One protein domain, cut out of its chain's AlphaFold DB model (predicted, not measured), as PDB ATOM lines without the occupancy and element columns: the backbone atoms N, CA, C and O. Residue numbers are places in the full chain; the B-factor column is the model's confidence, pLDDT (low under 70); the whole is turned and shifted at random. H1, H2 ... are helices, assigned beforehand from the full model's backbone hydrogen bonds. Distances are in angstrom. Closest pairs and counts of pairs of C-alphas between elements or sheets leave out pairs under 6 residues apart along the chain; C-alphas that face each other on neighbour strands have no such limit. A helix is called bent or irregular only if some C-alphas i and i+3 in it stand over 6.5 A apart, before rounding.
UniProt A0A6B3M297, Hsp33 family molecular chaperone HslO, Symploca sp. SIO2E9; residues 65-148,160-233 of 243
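Overview. This is residues 65 to 148 and 160 to 233 of the 243 residues of the protein "Hsp33 family molecular chaperone HslO" of Symploca sp. SIO2E9 (UniProt A0A6B3M297). One very long helix, H5, runs along the longest axis; its later part packs in a head of crossed helices, H1, H3 and the two arms of the bent H6, while its earlier part reaches out of the head as an arm, with the short H4 alongside but not in contact. H2 and the long loop of residues 81 to 98 lie at the end of the head away from that arm. The printed part has 158 residues with six named helices, H1 to H6 in order, and no named strand; the class is all helix. The whole is loose, with a radius of gyration of the C-alphas of 20.3 A, and elongated, spanning 67 by 35 by 30 A.

Along the chain. H1, residues 65 to 80, begins with C-alpha 65 at (-12.424, 94.548, 174.260) and is 22.8 A long. H2 is residues 99 to 105. H3, residues 109 to 129, is 30.0 A long. H4 is residues 134 to 145. H5, residues 160 to 196, is 53.8 A long and ends with C-alpha 196 at (-30.588, 92.732, 166.388). H6, residues 204 to 231, was assigned as one helix by its hydrogen bonds, but it is bent: C-alphas 218 and 221 are 7.1 A apart. Its arms are H6a, residues 204 to 218, 21.2 A long, and H6b, residues 221 to 231, ending with C-alpha 231 at (-5.017, 98.929, 182.605).

Arrangement. H1 touches H3, which touches it with residues 110 to 118 alone, at a steep tilt of 58 degrees, opposite ways; their closest C-alphas, of Tyr 76 and Ala 114, are 5.0 A apart. H1 touches H6b at a shallow tilt of 20 degrees, opposite ways, closest at the C-alphas of Val 65 and Ala 224, 5.0 A. H1 and H6a only just touch, with 3 pairs of C-alphas within 8 A. H5 touches H1 about perpendicular, at 75 degrees, closest at C-alphas Gly 75 and Ile 192, 6.1 A. H5 and H6a form a helical hairpin, at a tilt of 37 degrees, only just steep; the C-alphas of Ala 193 and Val 214 come closest, 5.2 A. H2 and H3 are close but not clearly touching. H4 touches no helix. Every O i to N i+4 pair is within hydrogen-bond range in H1, H3, H4, H5, H6a and H6b, and 2 of 3 in H2.

Size, cuts and confidence. The C-alphas farthest apart, of Gly 96 and Lys 148, are 67.4 A apart. Residues 149 to 159 are not printed; C-alphas 148 and 160 are 9.3 A apart across this cut. The link from H1 to H2 is long. Residues 132 to 140 and 169 to 174 stand free. The mean pLDDT of the printed part is 81.0, with 39 residues under 70, among them 129 to 141 and 227 to 233.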
ATOM      1  N   VAL A  65     -12.458  93.595 175.385       83.19
ATOM      2  CA  VAL A  65     -12.424  94.548 174.260       83.19
ATOM      3  C   VAL A  65     -12.622  93.826 172.938       83.19
ATOM      4  O   VAL A  65     -13.460  94.238 172.144       83.19
ATOM      5  N   LEU A  66     -11.875  92.745 172.705       87.19
ATOM      6  CA  LEU A  66     -11.974  91.986 171.462       87.19
ATOM      7  C   LEU A  66     -13.368  91.373 171.288       87.19
ATOM      8  O   LEU A  66     -13.929  91.436 170.197       87.19
ATOM      9  N   TYR A  67     -13.939  90.822 172.359       89.69
ATOM     10  CA  TYR A  67     -15.289  90.268 172.358       89.69
ATOM     11  C   TYR A  67     -16.324  91.332 171.981       89.69
ATOM     12  O   TYR A  67     -17.081  91.134 171.035       89.69
ATOM     13  N   PHE A  68     -16.323  92.488 172.654       88.31
ATOM     14  CA  PHE A  68     -17.271  93.563 172.351       88.31
ATOM     15  C   PHE A  68     -17.043  94.186 170.973       88.31
ATOM     16  O   PHE A  68     -18.013  94.505 170.291       88.31
ATOM     17  N   ALA A  69     -15.792  94.281 170.517       88.00
ATOM     18  CA  ALA A  69     -15.488  94.701 169.156       88.00
ATOM     19  C   ALA A  69     -16.102  93.735 168.133       88.00
ATOM     20  O   ALA A  69     -16.774  94.182 167.210       88.00
ATOM     21  N   LEU A  70     -15.942  92.421 168.316       91.31
ATOM     22  CA  LEU A  70     -16.527  91.418 167.422       91.31
ATOM     23  C   LEU A  70     -18.060  91.411 167.468       91.31
ATOM     24  O   LEU A  70     -18.679  91.312 166.414       91.31
ATOM     25  N   VAL A  71     -18.674  91.573 168.647       91.38
ATOM     26  CA  VAL A  71     -20.137  91.734 168.782       91.38
ATOM     27  C   VAL A  71     -20.618  92.972 168.024       91.38
ATOM     28  O   VAL A  71     -21.658  92.935 167.370       91.38
ATOM     29  N   ASN A  72     -19.859  94.066 168.074       90.50
ATOM     30  CA  ASN A  72     -20.204  95.274 167.340       90.50
ATOM     31  C   ASN A  72     -20.101  95.048 165.820       90.50
ATOM     32  O   ASN A  72     -21.041  95.336 165.083       90.50
ATOM     33  N   ILE A  73     -19.001  94.447 165.350       93.06
ATOM     34  CA  ILE A  73     -18.806  94.084 163.935       93.06
ATOM     35  C   ILE A  73     -19.929  93.174 163.439       93.06
ATOM     36  O   ILE A  73     -20.451  93.405 162.350       93.06
ATOM     37  N   GLU A  74     -20.325  92.175 164.230       93.88
ATOM     38  CA  GLU A  74     -21.462  91.312 163.915       93.88
ATOM     39  C   GLU A  74     -22.727  92.131 163.684       93.88
ATOM     40  O   GLU A  74     -23.408  91.931 162.682       93.88
ATOM     41  N   GLY A  75     -23.006  93.093 164.566       91.62
ATOM     42  CA  GLY A  75     -24.201  93.910 164.452       91.62
ATOM     43  C   GLY A  75     -24.247  94.720 163.158       91.62
ATOM     44  O   GLY A  75     -25.272  94.725 162.476       91.62
ATOM     45  N   TYR A  76     -23.127  95.341 162.773       92.75
ATOM     46  CA  TYR A  76     -23.000  96.019 161.477       92.75
ATOM     47  C   TYR A  76     -23.123  95.040 160.304       92.75
ATOM     48  O   TYR A  76     -23.775  95.343 159.306       92.75
ATOM     49  N   TRP A  77     -22.521  93.859 160.410       94.75
ATOM     50  CA  TRP A  77     -22.540  92.850 159.355       94.75
ATOM     51  C   TRP A  77     -23.945  92.285 159.114       94.75
ATOM     52  O   TRP A  77     -24.351  92.129 157.962       94.75
ATOM     53  N   GLN A  78     -24.719  92.061 160.176       93.06
ATOM     54  CA  GLN A  78     -26.130  91.674 160.096       93.06
ATOM     55  C   GLN A  78     -27.007  92.801 159.541       93.06
ATOM     56  O   GLN A  78     -27.913  92.543 158.753       93.06
ATOM     57  N   ALA A  79     -26.697  94.060 159.867       91.12
ATOM     58  CA  ALA A  79     -27.414  95.211 159.324       91.12
ATOM     59  C   ALA A  79     -27.209  95.394 157.806       91.12
ATOM     60  O   ALA A  79     -28.104  95.892 157.124       91.12
ATOM     61  N   LEU A  80     -26.056  94.981 157.257       92.19
ATOM     62  CA  LEU A  80     -25.813  94.997 155.807       92.19
ATOM     63  C   LEU A  80     -26.661  93.957 155.064       92.19
ATOM     64  O   LEU A  80     -27.087  94.200 153.935       92.19
ATOM     65  N   ASN A  81     -26.920  92.805 155.687       91.06
ATOM     66  CA  ASN A  81     -27.763  91.759 155.124       91.06
ATOM     67  C   ASN A  81     -28.345  90.878 156.235       91.06
ATOM     68  O   ASN A  81     -27.637  90.101 156.870       91.06
ATOM     69  N   VAL A  82     -29.670  90.923 156.378       86.38
ATOM     70  CA  VAL A  82     -30.434  90.197 157.410       86.38
ATOM     71  C   VAL A  82     -30.232  88.672 157.349       86.38
ATOM     72  O   VAL A  82     -30.514  87.966 158.310       86.38
ATOM     73  N   LYS A  83     -29.738  88.130 156.226       90.62
ATOM     74  CA  LYS A  83     -29.448  86.693 156.079       90.62
ATOM     75  C   LYS A  83     -28.122  86.262 156.709       90.62
ATOM     76  O   LYS A  83     -27.839  85.065 156.726       90.62
ATOM     77  N   HIS A  84     -27.295  87.198 157.167       92.94
ATOM     78  CA  HIS A  84     -26.023  86.882 157.800       92.94
ATOM     79  C   HIS A  84     -26.245  86.238 159.181       92.94
ATOM     80  O   HIS A  84     -26.869  86.851 160.053       92.94
ATOM     81  N   PRO A  85     -25.774  84.995 159.402       93.56
ATOM     82  CA  PRO A  85     -26.007  84.289 160.657       93.56
ATOM     83  C   PRO A  85     -25.146  84.874 161.783       93.56
ATOM     84  O   PRO A  85     -24.004  85.224 161.525       93.56
ATOM     85  N   PRO A  86     -25.614  84.953 163.036       93.06
ATOM     86  CA  PRO A  86     -24.769  85.406 164.142       93.06
ATOM     87  C   PRO A  86     -23.578  84.460 164.350       93.06
ATOM     88  O   PRO A  86     -23.685  83.245 164.155       93.06
ATOM     89  N   PHE A  87     -22.435  85.005 164.755       94.19
ATOM     90  CA  PHE A  87     -21.188  84.275 164.955       94.19
ATOM     91  C   PHE A  87     -20.628  84.334 166.384       94.19
ATOM     92  O   PHE A  87     -19.853  83.469 166.786       94.19
ATOM     93  N   LEU A  88     -20.986  85.343 167.171       94.25
ATOM     94  CA  LEU A  88     -20.427  85.612 168.488       94.25
ATOM     95  C   LEU A  88     -21.467  85.234 169.551       94.25
ATOM     96  O   LEU A  88     -22.532  85.850 169.619       94.25
ATOM     97  N   PRO A  89     -21.197  84.220 170.395       90.75
ATOM     98  CA  PRO A  89     -22.167  83.771 171.380       90.75
ATOM     99  C   PRO A  89     -22.409  84.863 172.414       90.75
ATOM    100  O   PRO A  89     -21.479  85.356 173.064       90.75
ATOM    101  N   LYS A  90     -23.679  85.219 172.583       90.69
ATOM    102  CA  LYS A  90     -24.132  86.233 173.529       90.69
ATOM    103  C   LYS A  90     -24.832  85.559 174.698       90.69
ATOM    104  O   LYS A  90     -25.867  84.922 174.499       90.69
ATOM    105  N   PRO A  91     -24.283  85.661 175.921       87.44
ATOM    106  CA  PRO A  91     -24.933  85.137 177.109       87.44
ATOM    107  C   PRO A  91     -26.429  85.462 177.159       87.44
ATOM    108  O   PRO A  91     -26.835  86.619 177.030       87.44
ATOM    109  N   PHE A  92     -27.230  84.416 177.376       87.44
ATOM    110  CA  PHE A  92     -28.687  84.480 177.538       87.44
ATOM    111  C   PHE A  92     -29.483  84.872 176.283       87.44
ATOM    112  O   PHE A  92     -30.709  84.954 176.354       87.44
ATOM    113  N   VAL A  93     -28.823  85.052 175.137       85.69
ATOM    114  CA  VAL A  93     -29.470  85.257 173.838       85.69
ATOM    115  C   VAL A  93     -29.448  83.935 173.077       85.69
ATOM    116  O   VAL A  93     -28.396  83.345 172.861       85.69
ATOM    117  N   ALA A  94     -30.627  83.453 172.689       83.50
ATOM    118  CA  ALA A  94     -30.771  82.253 171.874       83.50
ATOM    119  C   ALA A  94     -30.899  82.649 170.396       83.50
ATOM    120  O   ALA A  94     -31.993  82.623 169.838       83.50
ATOM    121  N   ASP A  95     -29.791  83.063 169.783       84.19
ATOM    122  CA  ASP A  95     -29.732  83.503 168.381       84.19
ATOM    123  C   ASP A  95     -29.077  82.482 167.439       84.19
ATOM    124  O   ASP A  95     -29.027  82.696 166.232       84.19
ATOM    125  N   GLY A  96     -28.608  81.351 167.972       87.75
ATOM    126  CA  GLY A  96     -27.917  80.332 167.182       87.75
ATOM    127  C   GLY A  96     -26.502  80.743 166.773       87.75
ATOM    128  O   GLY A  96     -25.997  80.233 165.774       87.75
ATOM    129  N   ALA A  97     -25.876  81.663 167.514       90.69
ATOM    130  CA  ALA A  97     -24.508  82.086 167.260       90.69
ATOM    131  C   ALA A  97     -23.516  80.912 167.290       90.69
ATOM    132  O   ALA A  97     -23.463  80.148 168.256       90.69
ATOM    133  N   ASP A  98     -22.687  80.826 166.249       93.12
ATOM    134  CA  ASP A  98     -21.618  79.834 166.126       93.12
ATOM    135  C   ASP A  98     -20.330  80.501 165.633       93.12
ATOM    136  O   ASP A  98     -20.310  81.162 164.594       93.12
ATOM    137  N   LEU A  99     -19.221  80.275 166.341       91.69
ATOM    138  CA  LEU A  99     -17.903  80.788 165.963       91.69
ATOM    139  C   LEU A  99     -17.466  80.313 164.571       91.69
ATOM    140  O   LEU A  99     -16.663  80.982 163.924       91.69
ATOM    141  N   ILE A 100     -18.005  79.201 164.069       93.38
ATOM    142  CA  ILE A 100     -17.773  78.749 162.690       93.38
ATOM    143  C   ILE A 100     -18.238  79.809 161.679       93.38
ATOM    144  O   ILE A 100     -17.560  80.042 160.674       93.38
ATOM    145  N   HIS A 101     -19.336  80.517 161.957       93.44
ATOM    146  CA  HIS A 101     -19.831  81.587 161.091       93.44
ATOM    147  C   HIS A 101     -18.861  82.773 161.010       93.44
ATOM    148  O   HIS A 101     -18.810  83.425 159.971       93.44
ATOM    149  N   LEU A 102     -18.029  83.019 162.032       93.75
ATOM    150  CA  LEU A 102     -16.997  84.064 161.982       93.75
ATOM    151  C   LEU A 102     -15.947  83.731 160.918       93.75
ATOM    152  O   LEU A 102     -15.571  84.585 160.115       93.75
ATOM    153  N   PHE A 103     -15.509  82.472 160.864       93.44
ATOM    154  CA  PHE A 103     -14.565  82.024 159.840       93.44
ATOM    155  C   PHE A 103     -15.182  82.078 158.440       93.44
ATOM    156  O   PHE A 103     -14.483  82.423 157.492       93.44
ATOM    157  N   GLY A 104     -16.489  81.828 158.313       91.38
ATOM    158  CA  GLY A 104     -17.229  82.029 157.064       91.38
ATOM    159  C   GLY A 104     -17.403  83.503 156.676       91.38
ATOM    160  O   GLY A 104     -17.388  83.824 155.490       91.38
ATOM    161  N   ALA A 105     -17.519  84.404 157.656       92.12
ATOM    162  CA  ALA A 105     -17.688  85.839 157.442       92.12
ATOM    163  C   ALA A 105     -16.377  86.535 157.051       92.12
ATOM    164  O   ALA A 105     -16.375  87.360 156.140       92.12
ATOM    165  N   THR A 106     -15.250  86.181 157.675       94.38
ATOM    166  CA  THR A 106     -13.942  86.833 157.454       94.38
ATOM    167  C   THR A 106     -13.448  86.916 155.995       94.38
ATOM    168  O   THR A 106     -12.822  87.926 155.665       94.38
ATOM    169  N   PRO A 107     -13.706  85.956 155.081       95.62
ATOM    170  CA  PRO A 107     -13.347  86.115 153.669       95.62
ATOM    171  C   PRO A 107     -14.311  87.013 152.871       95.62
ATOM    172  O   PRO A 107     -14.016  87.336 151.722       95.62
ATOM    173  N   THR A 108     -15.462  87.408 153.427       95.06
ATOM    174  CA  THR A 108     -16.471  88.210 152.712       95.06
ATOM    175  C   THR A 108     -16.146  89.702 152.737       95.06
ATOM    176  O   THR A 108     -15.634  90.226 153.727       95.06
ATOM    177  N   SER A 109     -16.480  90.423 151.661       95.94
ATOM    178  CA  SER A 109     -16.344  91.887 151.609       95.94
ATOM    179  C   SER A 109     -17.183  92.580 152.678       95.94
ATOM    180  O   SER A 109     -16.726  93.539 153.296       95.94
ATOM    181  N   ASP A 110     -18.388  92.070 152.922       94.75
ATOM    182  CA  ASP A 110     -19.363  92.677 153.825       94.75
ATOM    183  C   ASP A 110     -18.854  92.683 155.266       94.75
ATOM    184  O   ASP A 110     -19.064  93.656 155.989       94.75
ATOM    185  N   PHE A 111     -18.124  91.639 155.673       95.31
ATOM    186  CA  PHE A 111     -17.478  91.591 156.981       95.31
ATOM    187  C   PHE A 111     -16.447  92.711 157.151       95.31
ATOM    188  O   PHE A 111     -16.453  93.409 158.162       95.31
ATOM    189  N   TRP A 112     -15.582  92.932 156.158       95.38
ATOM    190  CA  TRP A 112     -14.569  93.990 156.234       95.38
ATOM    191  C   TRP A 112     -15.179  95.385 156.168       95.38
ATOM    192  O   TRP A 112     -14.717  96.286 156.867       95.38
ATOM    193  N   VAL A 113     -16.244  95.564 155.385       94.06
ATOM    194  CA  VAL A 113     -17.021  96.809 155.372       94.06
ATOM    195  C   VAL A 113     -17.613  97.067 156.758       94.06
ATOM    196  O   VAL A 113     -17.409  98.150 157.308       94.06
ATOM    197  N   ALA A 114     -18.261  96.071 157.366       93.88
ATOM    198  CA  ALA A 114     -18.787  96.161 158.727       93.88
ATOM    199  C   ALA A 114     -17.690  96.465 159.760       93.88
ATOM    200  O   ALA A 114     -17.872  97.331 160.615       93.88
ATOM    201  N   ALA A 115     -16.524  95.825 159.644       92.38
ATOM    202  CA  ALA A 115     -15.379  96.070 160.516       92.38
ATOM    203  C   ALA A 115     -14.858  97.508 160.406       92.38
ATOM    204  O   ALA A 115     -14.624  98.160 161.422       92.38
ATOM    205  N   ILE A 116     -14.727  98.032 159.186       91.38
ATOM    206  CA  ILE A 116     -14.305  99.416 158.945       91.38
ATOM    207  C   ILE A 116     -15.339 100.400 159.499       91.38
ATOM    208  O   ILE A 116     -14.956 101.348 160.182       91.38
ATOM    209  N   PHE A 117     -16.637 100.179 159.260       91.19
ATOM    210  CA  PHE A 117     -17.692 101.030 159.822       91.19
ATOM    211  C   PHE A 117     -17.667 101.029 161.348       91.19
ATOM    212  O   PHE A 117     -17.678 102.100 161.955       91.19
ATOM    213  N   SER A 118     -17.550  99.848 161.956       89.31
ATOM    214  CA  SER A 118     -17.444  99.707 163.404       89.31
ATOM    215  C   SER A 118     -16.233 100.469 163.954       89.31
ATOM    216  O   SER A 118     -16.370 101.249 164.895       89.31
ATOM    217  N   LEU A 119     -15.062 100.350 163.313       86.88
ATOM    218  CA  LEU A 119     -13.855 101.094 163.689       86.88
ATOM    219  C   LEU A 119     -14.011 102.611 163.532       86.88
ATOM    220  O   LEU A 119     -13.509 103.361 164.367       86.88
ATOM    221  N   ILE A 120     -14.696 103.084 162.487       86.44
ATOM    222  CA  ILE A 120     -14.953 104.517 162.282       86.44
ATOM    223  C   ILE A 120     -15.861 105.055 163.387       86.44
ATOM    224  O   ILE A 120     -15.546 106.088 163.977       86.44
ATOM    225  N   VAL A 121     -16.961 104.362 163.688       86.69
ATOM    226  CA  VAL A 121     -17.921 104.777 164.721       86.69
ATOM    227  C   VAL A 121     -17.250 104.808 166.092       86.69
ATOM    228  O   VAL A 121     -17.258 105.850 166.750       86.69
ATOM    229  N   GLN A 122     -16.551 103.732 166.458       83.69
ATOM    230  CA  GLN A 122     -15.774 103.664 167.698       83.69
ATOM    231  C   GLN A 122     -14.663 104.717 167.735       83.69
ATOM    232  O   GLN A 122     -14.406 105.318 168.774       83.69
ATOM    233  N   GLY A 123     -14.011 104.985 166.601       80.94
ATOM    234  CA  GLY A 123     -12.979 106.008 166.474       80.94
ATOM    235  C   GLY A 123     -13.519 107.422 166.686       80.94
ATOM    236  O   GLY A 123     -12.872 108.223 167.358       80.94
ATOM    237  N   ILE A 124     -14.713 107.731 166.168       82.50
ATOM    238  CA  ILE A 124     -15.396 109.017 166.379       82.50
ATOM    239  C   ILE A 124     -15.823 109.162 167.840       82.50
ATOM    240  O   ILE A 124     -15.557 110.208 168.435       82.50
ATOM    241  N   GLN A 125     -16.427 108.124 168.427       79.81
ATOM    242  CA  GLN A 125     -16.801 108.098 169.844       79.81
ATOM    243  C   GLN A 125     -15.568 108.315 170.721       79.81
ATOM    244  O   GLN A 125     -15.526 109.263 171.503       79.81
ATOM    245  N   ALA A 126     -14.513 107.525 170.513       75.81
ATOM    246  CA  ALA A 126     -13.257 107.656 171.238       75.81
ATOM    247  C   ALA A 126     -12.621 109.036 171.035       75.81
ATOM    248  O   ALA A 126     -12.158 109.632 171.998       75.81
ATOM    249  N   PHE A 127     -12.607 109.588 169.819       74.88
ATOM    250  CA  PHE A 127     -12.065 110.926 169.558       74.88
ATOM    251  C   PHE A 127     -12.852 112.030 170.268       74.88
ATOM    252  O   PHE A 127     -12.263 112.990 170.768       74.88
ATOM    253  N   ALA A 128     -14.177 111.923 170.294       71.25
ATOM    254  CA  ALA A 128     -15.025 112.930 170.902       71.25
ATOM    255  C   ALA A 128     -15.034 112.849 172.436       71.25
ATOM    256  O   ALA A 128     -15.073 113.896 173.082       71.25
ATOM    257  N   LEU A 129     -14.937 111.638 172.996       66.19
ATOM    258  CA  LEU A 129     -14.844 111.365 174.435       66.19
ATOM    259  C   LEU A 129     -13.441 111.566 174.998       66.19
ATOM    260  O   LEU A 129     -13.288 111.905 176.170       66.19
ATOM    261  N   ARG A 130     -12.403 111.394 174.171       66.19
ATOM    262  CA  ARG A 130     -11.024 111.769 174.490       66.19
ATOM    263  C   ARG A 130     -10.932 113.285 174.428       66.19
ATOM    264  O   ARG A 130     -10.335 113.882 173.531       66.19
ATOM    265  N   GLU A 131     -11.580 113.908 175.403       57.88
ATOM    266  CA  GLU A 131     -11.455 115.312 175.700       57.88
ATOM    267  C   GLU A 131      -9.967 115.660 175.673       57.88
ATOM    268  O   GLU A 131      -9.125 115.024 176.316       57.88
ATOM    269  N   GLN A 132      -9.635 116.741 174.970       52.38
ATOM    270  CA  GLN A 132      -8.611 117.618 175.508       52.38
ATOM    271  C   GLN A 132      -9.080 117.921 176.921       52.38
ATOM    272  O   GLN A 132     -10.034 118.679 177.065       52.38
ATOM    273  N   THR A 133      -8.496 117.214 177.898       52.72
ATOM    274  CA  THR A 133      -8.835 117.283 179.324       52.72
ATOM    275  C   THR A 133      -9.390 118.659 179.646       52.72
ATOM    276  O   THR A 133      -8.747 119.658 179.319       52.72
ATOM    277  N   ILE A 134     -10.562 118.747 180.268       53.50
ATOM    278  CA  ILE A 134     -11.108 120.025 180.755       53.50
ATOM    279  C   ILE A 134     -10.010 120.862 181.450       53.50
ATOM    280  O   ILE A 134      -9.966 122.078 181.284       53.50
ATOM    281  N   ALA A 135      -9.026 120.201 182.076       54.91
ATOM    282  CA  ALA A 135      -7.781 120.775 182.585       54.91
ATOM    283  C   ALA A 135      -6.862 121.459 181.537       54.91
ATOM    284  O   ALA A 135      -6.341 122.539 181.800       54.91
ATOM    285  N   GLN A 136      -6.629 120.886 180.351       60.06
ATOM    286  CA  GLN A 136      -5.936 121.554 179.236       60.06
ATOM    287  C   GLN A 136      -6.735 122.738 178.679       60.06
ATOM    288  O   GLN A 136      -6.135 123.763 178.337       60.06
ATOM    289  N   ALA A 137      -8.064 122.635 178.608       58.56
ATOM    290  CA  ALA A 137      -8.921 123.745 178.195       58.56
ATOM    291  C   ALA A 137      -8.916 124.881 179.238       58.56
ATOM    292  O   ALA A 137      -8.767 126.046 178.863       58.56
ATOM    293  N   GLN A 138      -8.965 124.555 180.535       61.59
ATOM    294  CA  GLN A 138      -8.789 125.495 181.648       61.59
ATOM    295  C   GLN A 138      -7.403 126.134 181.631       61.59
ATOM    296  O   GLN A 138      -7.321 127.355 181.618       61.59
ATOM    297  N   LYS A 139      -6.320 125.356 181.500       69.75
ATOM    298  CA  LYS A 139      -4.955 125.902 181.369       69.75
ATOM    299  C   LYS A 139      -4.818 126.837 180.169       69.75
ATOM    300  O   LYS A 139      -4.134 127.855 180.245       69.75
ATOM    301  N   SER A 140      -5.455 126.506 179.046       60.12
ATOM    302  CA  SER A 140      -5.450 127.360 177.852       60.12
ATOM    303  C   SER A 140      -6.252 128.643 178.078       60.12
ATOM    304  O   SER A 140      -5.825 129.716 177.657       60.12
ATOM    305  N   TYR A 141      -7.379 128.558 178.788       66.56
ATOM    306  CA  TYR A 141      -8.179 129.715 179.180       66.56
ATOM    307  C   TYR A 141      -7.439 130.622 180.172       66.56
ATOM    308  O   TYR A 141      -7.383 131.830 179.958       66.56
ATOM    309  N   GLU A 142      -6.807 130.058 181.200       71.62
ATOM    310  CA  GLU A 142      -6.000 130.779 182.191       71.62
ATOM    311  C   GLU A 142      -4.832 131.520 181.535       71.62
ATOM    312  O   GLU A 142      -4.643 132.711 181.786       71.62
ATOM    313  N   LYS A 143      -4.117 130.871 180.603       71.38
ATOM    314  CA  LYS A 143      -3.072 131.527 179.798       71.38
ATOM    315  C   LYS A 143      -3.608 132.727 179.017       71.38
ATOM    316  O   LYS A 143      -2.921 133.734 178.906       71.38
ATOM    317  N   VAL A 144      -4.829 132.651 178.485       62.62
ATOM    318  CA  VAL A 144      -5.461 133.750 177.732       62.62
ATOM    319  C   VAL A 144      -6.021 134.840 178.656       62.62
ATOM    320  O   VAL A 144      -6.049 136.016 178.274       62.62
ATOM    321  N   ALA A 145      -6.453 134.483 179.866       64.75
ATOM    322  CA  ALA A 145      -6.968 135.404 180.877       64.75
ATOM    323  C   ALA A 145      -5.866 136.302 181.466       64.75
ATOM    324  O   ALA A 145      -6.128 137.466 181.764       64.75
ATOM    325  N   GLN A 146      -4.630 135.799 181.556       67.75
ATOM    326  CA  GLN A 146      -3.469 136.559 182.035       67.75
ATOM    327  C   GLN A 146      -3.042 137.702 181.099       67.75
ATOM    328  O   GLN A 146      -2.417 138.661 181.552       67.75
ATOM    329  N   TYR A 147      -3.423 137.670 179.817       63.22
ATOM    330  CA  TYR A 147      -3.223 138.809 178.920       63.22
ATOM    331  C   TYR A 147      -4.193 139.946 179.294       63.22
ATOM    332  O   TYR A 147      -5.328 140.007 178.812       63.22
ATOM    333  N   LYS A 148      -3.758 140.857 180.172       54.66
ATOM    334  CA  LYS A 148      -4.428 142.146 180.394       54.66
ATOM    335  C   LYS A 148      -4.186 143.030 179.177       54.66
ATOM    336  O   LYS A 148      -3.082 143.521 178.966       54.66
ATOM    337  N   ALA A 160      -8.553 142.549 171.056       65.69
ATOM    338  CA  ALA A 160      -8.388 141.427 171.968       65.69
ATOM    339  C   ALA A 160      -9.731 140.861 172.429       65.69
ATOM    340  O   ALA A 160      -9.914 139.639 172.395       65.69
ATOM    341  N   ALA A 161     -10.706 141.708 172.770       67.94
ATOM    342  CA  ALA A 161     -12.079 141.265 173.018       67.94
ATOM    343  C   ALA A 161     -12.693 140.608 171.772       67.94
ATOM    344  O   ALA A 161     -13.334 139.556 171.877       67.94
ATOM    345  N   TYR A 162     -12.449 141.164 170.581       72.69
ATOM    346  CA  TYR A 162     -12.884 140.569 169.316       72.69
ATOM    347  C   TYR A 162     -12.248 139.189 169.082       72.69
ATOM    348  O   TYR A 162     -12.967 138.218 168.823       72.69
ATOM    349  N   ARG A 163     -10.920 139.055 169.241       68.06
ATOM    350  CA  ARG A 163     -10.213 137.765 169.117       68.06
ATOM    351  C   ARG A 163     -10.696 136.741 170.146       68.06
ATOM    352  O   ARG A 163     -10.949 135.602 169.762       68.06
ATOM    353  N   ARG A 164     -10.914 137.134 171.409       67.75
ATOM    354  CA  ARG A 164     -11.489 136.261 172.456       67.75
ATOM    355  C   ARG A 164     -12.884 135.767 172.085       67.75
ATOM    356  O   ARG A 164     -13.150 134.571 172.175       67.75
ATOM    357  N   ARG A 165     -13.773 136.651 171.615       72.75
ATOM    358  CA  ARG A 165     -15.120 136.267 171.150       72.75
ATOM    359  C   ARG A 165     -15.058 135.334 169.943       72.75
ATOM    360  O   ARG A 165     -15.814 134.366 169.895       72.75
ATOM    361  N   LYS A 166     -14.158 135.589 168.989       69.31
ATOM    362  CA  LYS A 166     -13.963 134.742 167.804       69.31
ATOM    363  C   LYS A 166     -13.437 133.352 168.183       69.31
ATOM    364  O   LYS A 166     -14.013 132.364 167.739       69.31
ATOM    365  N   LEU A 167     -12.434 133.268 169.060       67.62
ATOM    366  CA  LEU A 167     -11.917 132.010 169.619       67.62
ATOM    367  C   LEU A 167     -12.996 131.242 170.390       67.62
ATOM    368  O   LEU A 167     -13.187 130.057 170.136       67.62
ATOM    369  N   LYS A 168     -13.766 131.916 171.257       71.56
ATOM    370  CA  LYS A 168     -14.894 131.306 171.981       71.56
ATOM    371  C   LYS A 168     -15.947 130.753 171.021       71.56
ATOM    372  O   LYS A 168     -16.404 129.632 171.208       71.56
ATOM    373  N   ARG A 169     -16.314 131.504 169.977       66.50
ATOM    374  CA  ARG A 169     -17.268 131.048 168.950       66.50
ATOM    375  C   ARG A 169     -16.741 129.843 168.174       66.50
ATOM    376  O   ARG A 169     -17.504 128.911 167.954       66.50
ATOM    377  N   HIS A 170     -15.467 129.839 167.777       63.38
ATOM    378  CA  HIS A 170     -14.864 128.677 167.120       63.38
ATOM    379  C   HIS A 170     -14.818 127.462 168.050       63.38
ATOM    380  O   HIS A 170     -15.264 126.396 167.646       63.38
ATOM    381  N   GLY A 171     -14.391 127.635 169.304       67.62
ATOM    382  CA  GLY A 171     -14.389 126.566 170.304       67.62
ATOM    383  C   GLY A 171     -15.787 126.000 170.559       67.62
ATOM    384  O   GLY A 171     -15.972 124.789 170.510       67.62
ATOM    385  N   MET A 172     -16.798 126.861 170.731       71.25
ATOM    386  CA  MET A 172     -18.195 126.432 170.883       71.25
ATOM    387  C   MET A 172     -18.698 125.663 169.661       71.25
ATOM    388  O   MET A 172     -19.341 124.635 169.833       71.25
ATOM    389  N   LYS A 173     -18.377 126.107 168.438       70.88
ATOM    390  CA  LYS A 173     -18.727 125.368 167.215       70.88
ATOM    391  C   LYS A 173     -18.065 123.992 167.174       70.88
ATOM    392  O   LYS A 173     -18.721 123.025 166.809       70.88
ATOM    393  N   THR A 174     -16.797 123.885 167.571       70.25
ATOM    394  CA  THR A 174     -16.095 122.597 167.649       70.25
ATOM    395  C   THR A 174     -16.728 121.671 168.687       70.25
ATOM    396  O   THR A 174     -16.931 120.499 168.391       70.25
ATOM    397  N   VAL A 175     -17.086 122.182 169.869       72.62
ATOM    398  CA  VAL A 175     -17.778 121.403 170.913       72.62
ATOM    399  C   VAL A 175     -19.154 120.945 170.433       72.62
ATOM    400  O   VAL A 175     -19.475 119.770 170.558       72.62
ATOM    401  N   GLN A 176     -19.941 121.836 169.827       75.19
ATOM    402  CA  GLN A 176     -21.255 121.498 169.271       75.19
ATOM    403  C   GLN A 176     -21.152 120.446 168.168       75.19
ATOM    404  O   GLN A 176     -21.919 119.490 168.166       75.19
ATOM    405  N   PHE A 177     -20.186 120.590 167.258       76.56
ATOM    406  CA  PHE A 177     -19.955 119.621 166.191       76.56
ATOM    407  C   PHE A 177     -19.538 118.253 166.743       76.56
ATOM    408  O   PHE A 177     -20.080 117.239 166.320       76.56
ATOM    409  N   ARG A 178     -18.635 118.212 167.732       74.31
ATOM    410  CA  ARG A 178     -18.268 116.963 168.419       74.31
ATOM    411  C   ARG A 178     -19.462 116.335 169.130       74.31
ATOM    412  O   ARG A 178     -19.683 115.144 168.971       74.31
ATOM    413  N   GLY A 179     -20.254 117.129 169.852       74.06
ATOM    414  CA  GLY A 179     -21.471 116.653 170.509       74.06
ATOM    415  C   GLY A 179     -22.477 116.075 169.513       74.06
ATOM    416  O   GLY A 179     -23.027 115.005 169.748       74.06
ATOM    417  N   PHE A 180     -22.655 116.726 168.363       82.00
ATOM    418  CA  PHE A 180     -23.487 116.207 167.280       82.00
ATOM    419  C   PHE A 180     -22.960 114.876 166.728       82.00
ATOM    420  O   PHE A 180     -23.744 113.946 166.560       82.00
ATOM    421  N   LEU A 181     -21.647 114.759 166.492       79.81
ATOM    422  CA  LEU A 181     -21.036 113.506 166.038       79.81
ATOM    423  C   LEU A 181     -21.260 112.365 167.035       79.81
ATOM    424  O   LEU A 181     -21.650 111.282 166.617       79.81
ATOM    425  N   VAL A 182     -21.081 112.626 168.333       79.19
ATOM    426  CA  VAL A 182     -21.310 111.644 169.407       79.19
ATOM    427  C   VAL A 182     -22.751 111.155 169.407       79.19
ATOM    428  O   VAL A 182     -23.002 109.951 169.361       79.19
ATOM    429  N   ILE A 183     -23.706 112.087 169.405       82.88
ATOM    430  CA  ILE A 183     -25.133 111.751 169.360       82.88
ATOM    431  C   ILE A 183     -25.436 110.936 168.100       82.88
ATOM    432  O   ILE A 183     -26.101 109.909 168.187       82.88
ATOM    433  N   GLY A 184     -24.905 111.346 166.945       85.62
ATOM    434  CA  GLY A 184     -25.070 110.625 165.685       85.62
ATOM    435  C   GLY A 184     -24.563 109.185 165.756       85.62
ATOM    436  O   GLY A 184     -25.287 108.269 165.378       85.62
ATOM    437  N   THR A 185     -23.364 108.965 166.297       85.94
ATOM    438  CA  THR A 185     -22.803 107.616 166.459       85.94
ATOM    439  C   THR A 185     -23.623 106.747 167.410       85.94
ATOM    440  O   THR A 185     -23.908 105.601 167.077       85.94
ATOM    441  N   TYR A 186     -24.093 107.294 168.535       84.12
ATOM    442  CA  TYR A 186     -24.947 106.540 169.457       84.12
ATOM    443  C   TYR A 186     -26.306 106.188 168.852       84.12
ATOM    444  O   TYR A 186     -26.845 105.126 169.147       84.12
ATOM    445  N   LEU A 187     -26.866 107.049 167.997       88.00
ATOM    446  CA  LEU A 187     -28.102 106.738 167.278       88.00
ATOM    447  C   LEU A 187     -27.907 105.597 166.273       88.00
ATOM    448  O   LEU A 187     -28.795 104.758 166.149       88.00
ATOM    449  N   ILE A 188     -26.761 105.549 165.585       88.19
ATOM    450  CA  ILE A 188     -26.417 104.445 164.676       88.19
ATOM    451  C   ILE A 188     -26.304 103.136 165.463       88.19
ATOM    452  O   ILE A 188     -26.980 102.167 165.119       88.19
ATOM    453  N   ASP A 189     -25.530 103.124 166.551       86.44
ATOM    454  CA  ASP A 189     -25.373 101.930 167.388       86.44
ATOM    455  C   ASP A 189     -26.710 101.486 167.991       86.44
ATOM    456  O   ASP A 189     -27.034 100.303 167.964       86.44
ATOM    457  N   ALA A 190     -27.540 102.422 168.466       85.56
ATOM    458  CA  ALA A 190     -28.865 102.110 168.990       85.56
ATOM    459  C   ALA A 190     -29.793 101.518 167.920       85.56
ATOM    460  O   ALA A 190     -30.528 100.574 168.206       85.56
ATOM    461  N   ALA A 191     -29.763 102.036 166.688       89.12
ATOM    462  CA  ALA A 191     -30.560 101.497 165.590       89.12
ATOM    463  C   ALA A 191     -30.143 100.059 165.243       89.12
ATOM    464  O   ALA A 191     -31.002  99.192 165.088       89.12
ATOM    465  N   ILE A 192     -28.836  99.795 165.184       89.25
ATOM    466  CA  ILE A 192     -28.287  98.456 164.931       89.25
ATOM    467  C   ILE A 192     -28.617  97.511 166.087       89.25
ATOM    468  O   ILE A 192     -29.065  96.385 165.873       89.25
ATOM    469  N   ALA A 193     -28.460  97.973 167.325       87.06
ATOM    470  CA  ALA A 193     -28.774  97.191 168.508       87.06
ATOM    471  C   ALA A 193     -30.260  96.819 168.567       87.06
ATOM    472  O   ALA A 193     -30.587  95.666 168.817       87.06
ATOM    473  N   LEU A 194     -31.167  97.758 168.290       89.06
ATOM    474  CA  LEU A 194     -32.609  97.487 168.254       89.06
ATOM    475  C   LEU A 194     -33.016  96.592 167.082       89.06
ATOM    476  O   LEU A 194     -33.996  95.857 167.199       89.06
ATOM    477  N   HIS A 195     -32.277  96.641 165.971       87.81
ATOM    478  CA  HIS A 195     -32.468  95.718 164.857       87.81
ATOM    479  C   HIS A 195     -32.151  94.273 165.267       87.81
ATOM    480  O   HIS A 195     -32.946  93.375 164.999       87.81
ATOM    481  N   ASN A 196     -31.039  94.065 165.976       84.69
ATOM    482  CA  ASN A 196     -30.588  92.732 166.388       84.69
ATOM    483  C   ASN A 196     -31.278  92.224 167.665       84.69
ATOM    484  O   ASN A 196     -31.437  91.019 167.850       84.69
ATOM    485  N   TYR A 197     -31.715  93.133 168.540       87.44
ATOM    486  CA  TYR A 197     -32.364  92.837 169.819       87.44
ATOM    487  C   TYR A 197     -33.713  93.568 169.912       87.44
ATOM    488  O   TYR A 197     -33.832  94.591 170.595       87.44
ATOM    489  N   PRO A 198     -34.763  93.066 169.234       86.44
ATOM    490  CA  PRO A 198     -36.058  93.732 169.212       86.44
ATOM    491  C   PRO A 198     -36.688  93.766 170.609       86.44
ATOM    492  O   PRO A 198     -36.762  92.752 171.302       86.44
ATOM    493  N   LEU A 199     -37.173  94.939 171.017       88.62
ATOM    494  CA  LEU A 199     -37.833  95.139 172.317       88.62
ATOM    495  C   LEU A 199     -39.359  94.969 172.249       88.62
ATOM    496  O   LEU A 199     -40.037  94.981 173.272       88.62
ATOM    497  N   ILE A 200     -39.922  94.832 171.050       88.75
ATOM    498  CA  ILE A 200     -41.367  94.730 170.827       88.75
ATOM    499  C   ILE A 200     -41.711  93.277 170.502       88.75
ATOM    500  O   ILE A 200     -40.941  92.594 169.835       88.75
ATOM    501  N   ALA A 201     -42.884  92.822 170.951       87.31
ATOM    502  CA  ALA A 201     -43.412  91.481 170.682       87.31
ATOM    503  C   ALA A 201     -42.527  90.323 171.196       87.31
ATOM    504  O   ALA A 201     -42.551  89.224 170.649       87.31
ATOM    505  N   VAL A 202     -41.779  90.561 172.277       89.56
ATOM    506  CA  VAL A 202     -40.944  89.559 172.953       89.56
ATOM    507  C   VAL A 202     -41.461  89.262 174.361       89.56
ATOM    508  O   VAL A 202     -42.180  90.062 174.962       89.56
ATOM    509  N   SER A 203     -41.098  88.098 174.901       91.81
ATOM    510  CA  SER A 203     -41.402  87.753 176.297       91.81
ATOM    511  C   SER A 203     -40.666  88.674 177.281       91.81
ATOM    512  O   SER A 203     -39.631  89.243 176.945       91.81
ATOM    513  N   LEU A 204     -41.145  88.789 178.527       88.94
ATOM    514  CA  LEU A 204     -40.510  89.645 179.544       88.94
ATOM    515  C   LEU A 204     -39.039  89.273 179.804       88.94
ATOM    516  O   LEU A 204     -38.196  90.154 179.944       88.94
ATOM    517  N   GLY A 205     -38.718  87.976 179.838       87.31
ATOM    518  CA  GLY A 205     -37.336  87.518 180.004       87.31
ATOM    519  C   GLY A 205     -36.441  87.953 178.840       87.31
ATOM    520  O   GLY A 205     -35.359  88.487 179.061       87.31
ATOM    521  N   GLN A 206     -36.924  87.804 177.604       87.19
ATOM    522  CA  GLN A 206     -36.211  88.269 176.411       87.19
ATOM    523  C   GLN A 206     -36.091  89.791 176.371       87.19
ATOM    524  O   GLN A 206     -35.029  90.289 176.031       87.19
ATOM    525  N   LEU A 207     -37.129  90.530 176.772       89.50
ATOM    526  CA  LEU A 207     -37.100  91.989 176.852       89.50
ATOM    527  C   LEU A 207     -35.963  92.474 177.755       89.50
ATOM    528  O   LEU A 207     -35.204  93.362 177.369       89.50
ATOM    529  N   LEU A 208     -35.832  91.884 178.947       88.50
ATOM    530  CA  LEU A 208     -34.769  92.230 179.891       88.50
ATOM    531  C   LEU A 208     -33.391  91.910 179.309       88.50
ATOM    532  O   LEU A 208     -32.515  92.774 179.305       88.50
ATOM    533  N   THR A 209     -33.218  90.707 178.758       88.81
ATOM    534  CA  THR A 209     -31.960  90.305 178.120       88.81
ATOM    535  C   THR A 209     -31.602  91.221 176.949       88.81
ATOM    536  O   THR A 209     -30.480  91.714 176.878       88.81
ATOM    537  N   HIS A 210     -32.548  91.506 176.054       89.25
ATOM    538  CA  HIS A 210     -32.354  92.394 174.909       89.25
ATOM    539  C   HIS A 210     -32.009  93.812 175.360       89.25
ATOM    540  O   HIS A 210     -31.099  94.416 174.810       89.25
ATOM    541  N   THR A 211     -32.661  94.322 176.406       87.38
ATOM    542  CA  THR A 211     -32.352  95.646 176.968       87.38
ATOM    543  C   THR A 211     -30.912  95.708 177.476       87.38
ATOM    544  O   THR A 211     -30.195  96.663 177.174       87.38
ATOM    545  N   VAL A 212     -30.458  94.678 178.198       88.81
ATOM    546  CA  VAL A 212     -29.064  94.581 178.658       88.81
ATOM    547  C   VAL A 212     -28.103  94.572 177.472       88.81
ATOM    548  O   VAL A 212     -27.115  95.300 177.500       88.81
ATOM    549  N   TRP A 213     -28.402  93.815 176.416       87.69
ATOM    550  CA  TRP A 213     -27.552  93.748 175.225       87.69
ATOM    551  C   TRP A 213     -27.557  95.023 174.388       87.69
ATOM    552  O   TRP A 213     -26.506  95.403 173.883       87.69
ATOM    553  N   VAL A 214     -28.678  95.741 174.308       86.75
ATOM    554  CA  VAL A 214     -28.721  97.074 173.694       86.75
ATOM    555  C   VAL A 214     -27.784  98.013 174.449       86.75
ATOM    556  O   VAL A 214     -26.887  98.594 173.845       86.75
ATOM    557  N   ILE A 215     -27.904  98.084 175.776       84.44
ATOM    558  CA  ILE A 215     -27.030  98.928 176.605       84.44
ATOM    559  C   ILE A 215     -25.563  98.493 176.476       84.44
ATOM    560  O   ILE A 215     -24.684  99.336 176.303       84.44
ATOM    561  N   ALA A 216     -25.288  97.189 176.517       85.19
ATOM    562  CA  ALA A 216     -23.938  96.641 176.421       85.19
ATOM    563  C   ALA A 216     -23.316  96.826 175.029       85.19
ATOM    564  O   ALA A 216     -22.114  97.029 174.936       85.19
ATOM    565  N   SER A 217     -24.092  96.796 173.948       80.56
ATOM    566  CA  SER A 217     -23.576  97.063 172.599       80.56
ATOM    567  C   SER A 217     -23.185  98.533 172.421       80.56
ATOM    568  O   SER A 217     -22.134  98.822 171.856       80.56
ATOM    569  N   ILE A 218     -23.980  99.441 172.999       80.69
ATOM    570  CA  ILE A 218     -23.754 100.888 172.967       80.69
ATOM    571  C   ILE A 218     -22.554 101.286 173.840       80.69
ATOM    572  O   ILE A 218     -21.696 102.051 173.411       80.69
ATOM    573  N   LEU A 219     -22.488 100.782 175.076       80.25
ATOM    574  CA  LEU A 219     -21.500 101.222 176.070       80.25
ATOM    575  C   LEU A 219     -20.308 100.274 176.218       80.25
ATOM    576  O   LEU A 219     -19.252 100.682 176.693       80.25
ATOM    577  N   GLY A 220     -20.463  99.000 175.865       73.69
ATOM    578  CA  GLY A 220     -19.497  97.948 176.188       73.69
ATOM    579  C   GLY A 220     -18.163  98.145 175.488       73.69
ATOM    580  O   GLY A 220     -17.123  97.984 176.119       73.69
ATOM    581  N   THR A 221     -18.174  98.578 174.225       67.12
ATOM    582  CA  THR A 221     -16.928  98.841 173.492       67.12
ATOM    583  C   THR A 221     -16.188 100.051 174.063       67.12
ATOM    584  O   THR A 221     -14.979  99.993 174.276       67.12
ATOM    585  N   GLU A 222     -16.908 101.122 174.395       69.88
ATOM    586  CA  GLU A 222     -16.336 102.317 175.017       69.88
ATOM    587  C   GLU A 222     -15.761 102.015 176.409       69.88
ATOM    588  O   GLU A 222     -14.605 102.337 176.699       69.88
ATOM    589  N   ALA A 223     -16.544 101.349 177.260       69.50
ATOM    590  CA  ALA A 223     -16.129 100.949 178.598       69.50
ATOM    591  C   ALA A 223     -14.910 100.024 178.541       69.50
ATOM    592  O   ALA A 223     -13.952 100.231 179.284       69.50
ATOM    593  N   ALA A 224     -14.902  99.047 177.631       65.31
ATOM    594  CA  ALA A 224     -13.790  98.123 177.473       65.31
ATOM    595  C   ALA A 224     -12.526  98.838 176.971       65.31
ATOM    596  O   ALA A 224     -11.451  98.601 177.518       65.31
ATOM    597  N   ILE A 225     -12.630  99.750 175.995       65.75
ATOM    598  CA  ILE A 225     -11.491 100.541 175.503       65.75
ATOM    599  C   ILE A 225     -10.936 101.436 176.618       65.75
ATOM    600  O   ILE A 225      -9.725 101.462 176.838       65.75
ATOM    601  N   ASN A 226     -11.799 102.132 177.357       70.25
ATOM    602  CA  ASN A 226     -11.385 102.992 178.469       70.25
ATOM    603  C   ASN A 226     -10.713 102.191 179.593       70.25
ATOM    604  O   ASN A 226      -9.667 102.601 180.099       70.25
ATOM    605  N   LEU A 227     -11.274 101.033 179.953       67.56
ATOM    606  CA  LEU A 227     -10.696 100.120 180.941       67.56
ATOM    607  C   LEU A 227      -9.371  99.526 180.462       67.56
ATOM    608  O   LEU A 227      -8.428  99.452 181.244       67.56
ATOM    609  N   PHE A 228      -9.268  99.152 179.186       64.25
ATOM    610  CA  PHE A 228      -8.030  98.657 178.594       64.25
ATOM    611  C   PHE A 228      -6.936  99.719 178.662       64.25
ATOM    612  O   PHE A 228      -5.875  99.447 179.215       64.25
ATOM    613  N   TRP A 229      -7.208 100.950 178.211       66.88
ATOM    614  CA  TRP A 229      -6.259 102.063 178.316       66.88
ATOM    615  C   TRP A 229      -5.874 102.380 179.762       66.88
ATOM    616  O   TRP A 229      -4.712 102.686 180.017       66.88
ATOM    617  N   ALA A 230      -6.812 102.298 180.708       67.69
ATOM    618  CA  ALA A 230      -6.515 102.453 182.130       67.69
ATOM    619  C   ALA A 230      -5.606 101.330 182.658       67.69
ATOM    620  O   ALA A 230      -4.693 101.614 183.427       67.69
ATOM    621  N   ALA A 231      -5.813 100.089 182.212       63.19
ATOM    622  CA  ALA A 231      -5.017  98.929 182.605       63.19
ATOM    623  C   ALA A 231      -3.604  98.910 181.995       63.19
ATOM    624  O   ALA A 231      -2.707  98.312 182.585       63.19
ATOM    625  N   ILE A 232      -3.393  99.561 180.843       66.44
ATOM    626  CA  ILE A 232      -2.075  99.673 180.187       66.44
ATOM    627  C   ILE A 232      -1.364 101.003 180.440       66.44
ATOM    628  O   ILE A 232      -0.266 101.205 179.914       66.44
ATOM    629  N   LYS A 233      -1.953 101.928 181.215       68.88
ATOM    630  CA  LYS A 233      -1.194 103.091 181.693       68.88
ATOM    631  C   LYS A 233       0.055 102.560 182.400       68.88
ATOM    632  O   LYS A 233      -0.078 101.620 183.185       68.88
TER     633      LYS A 233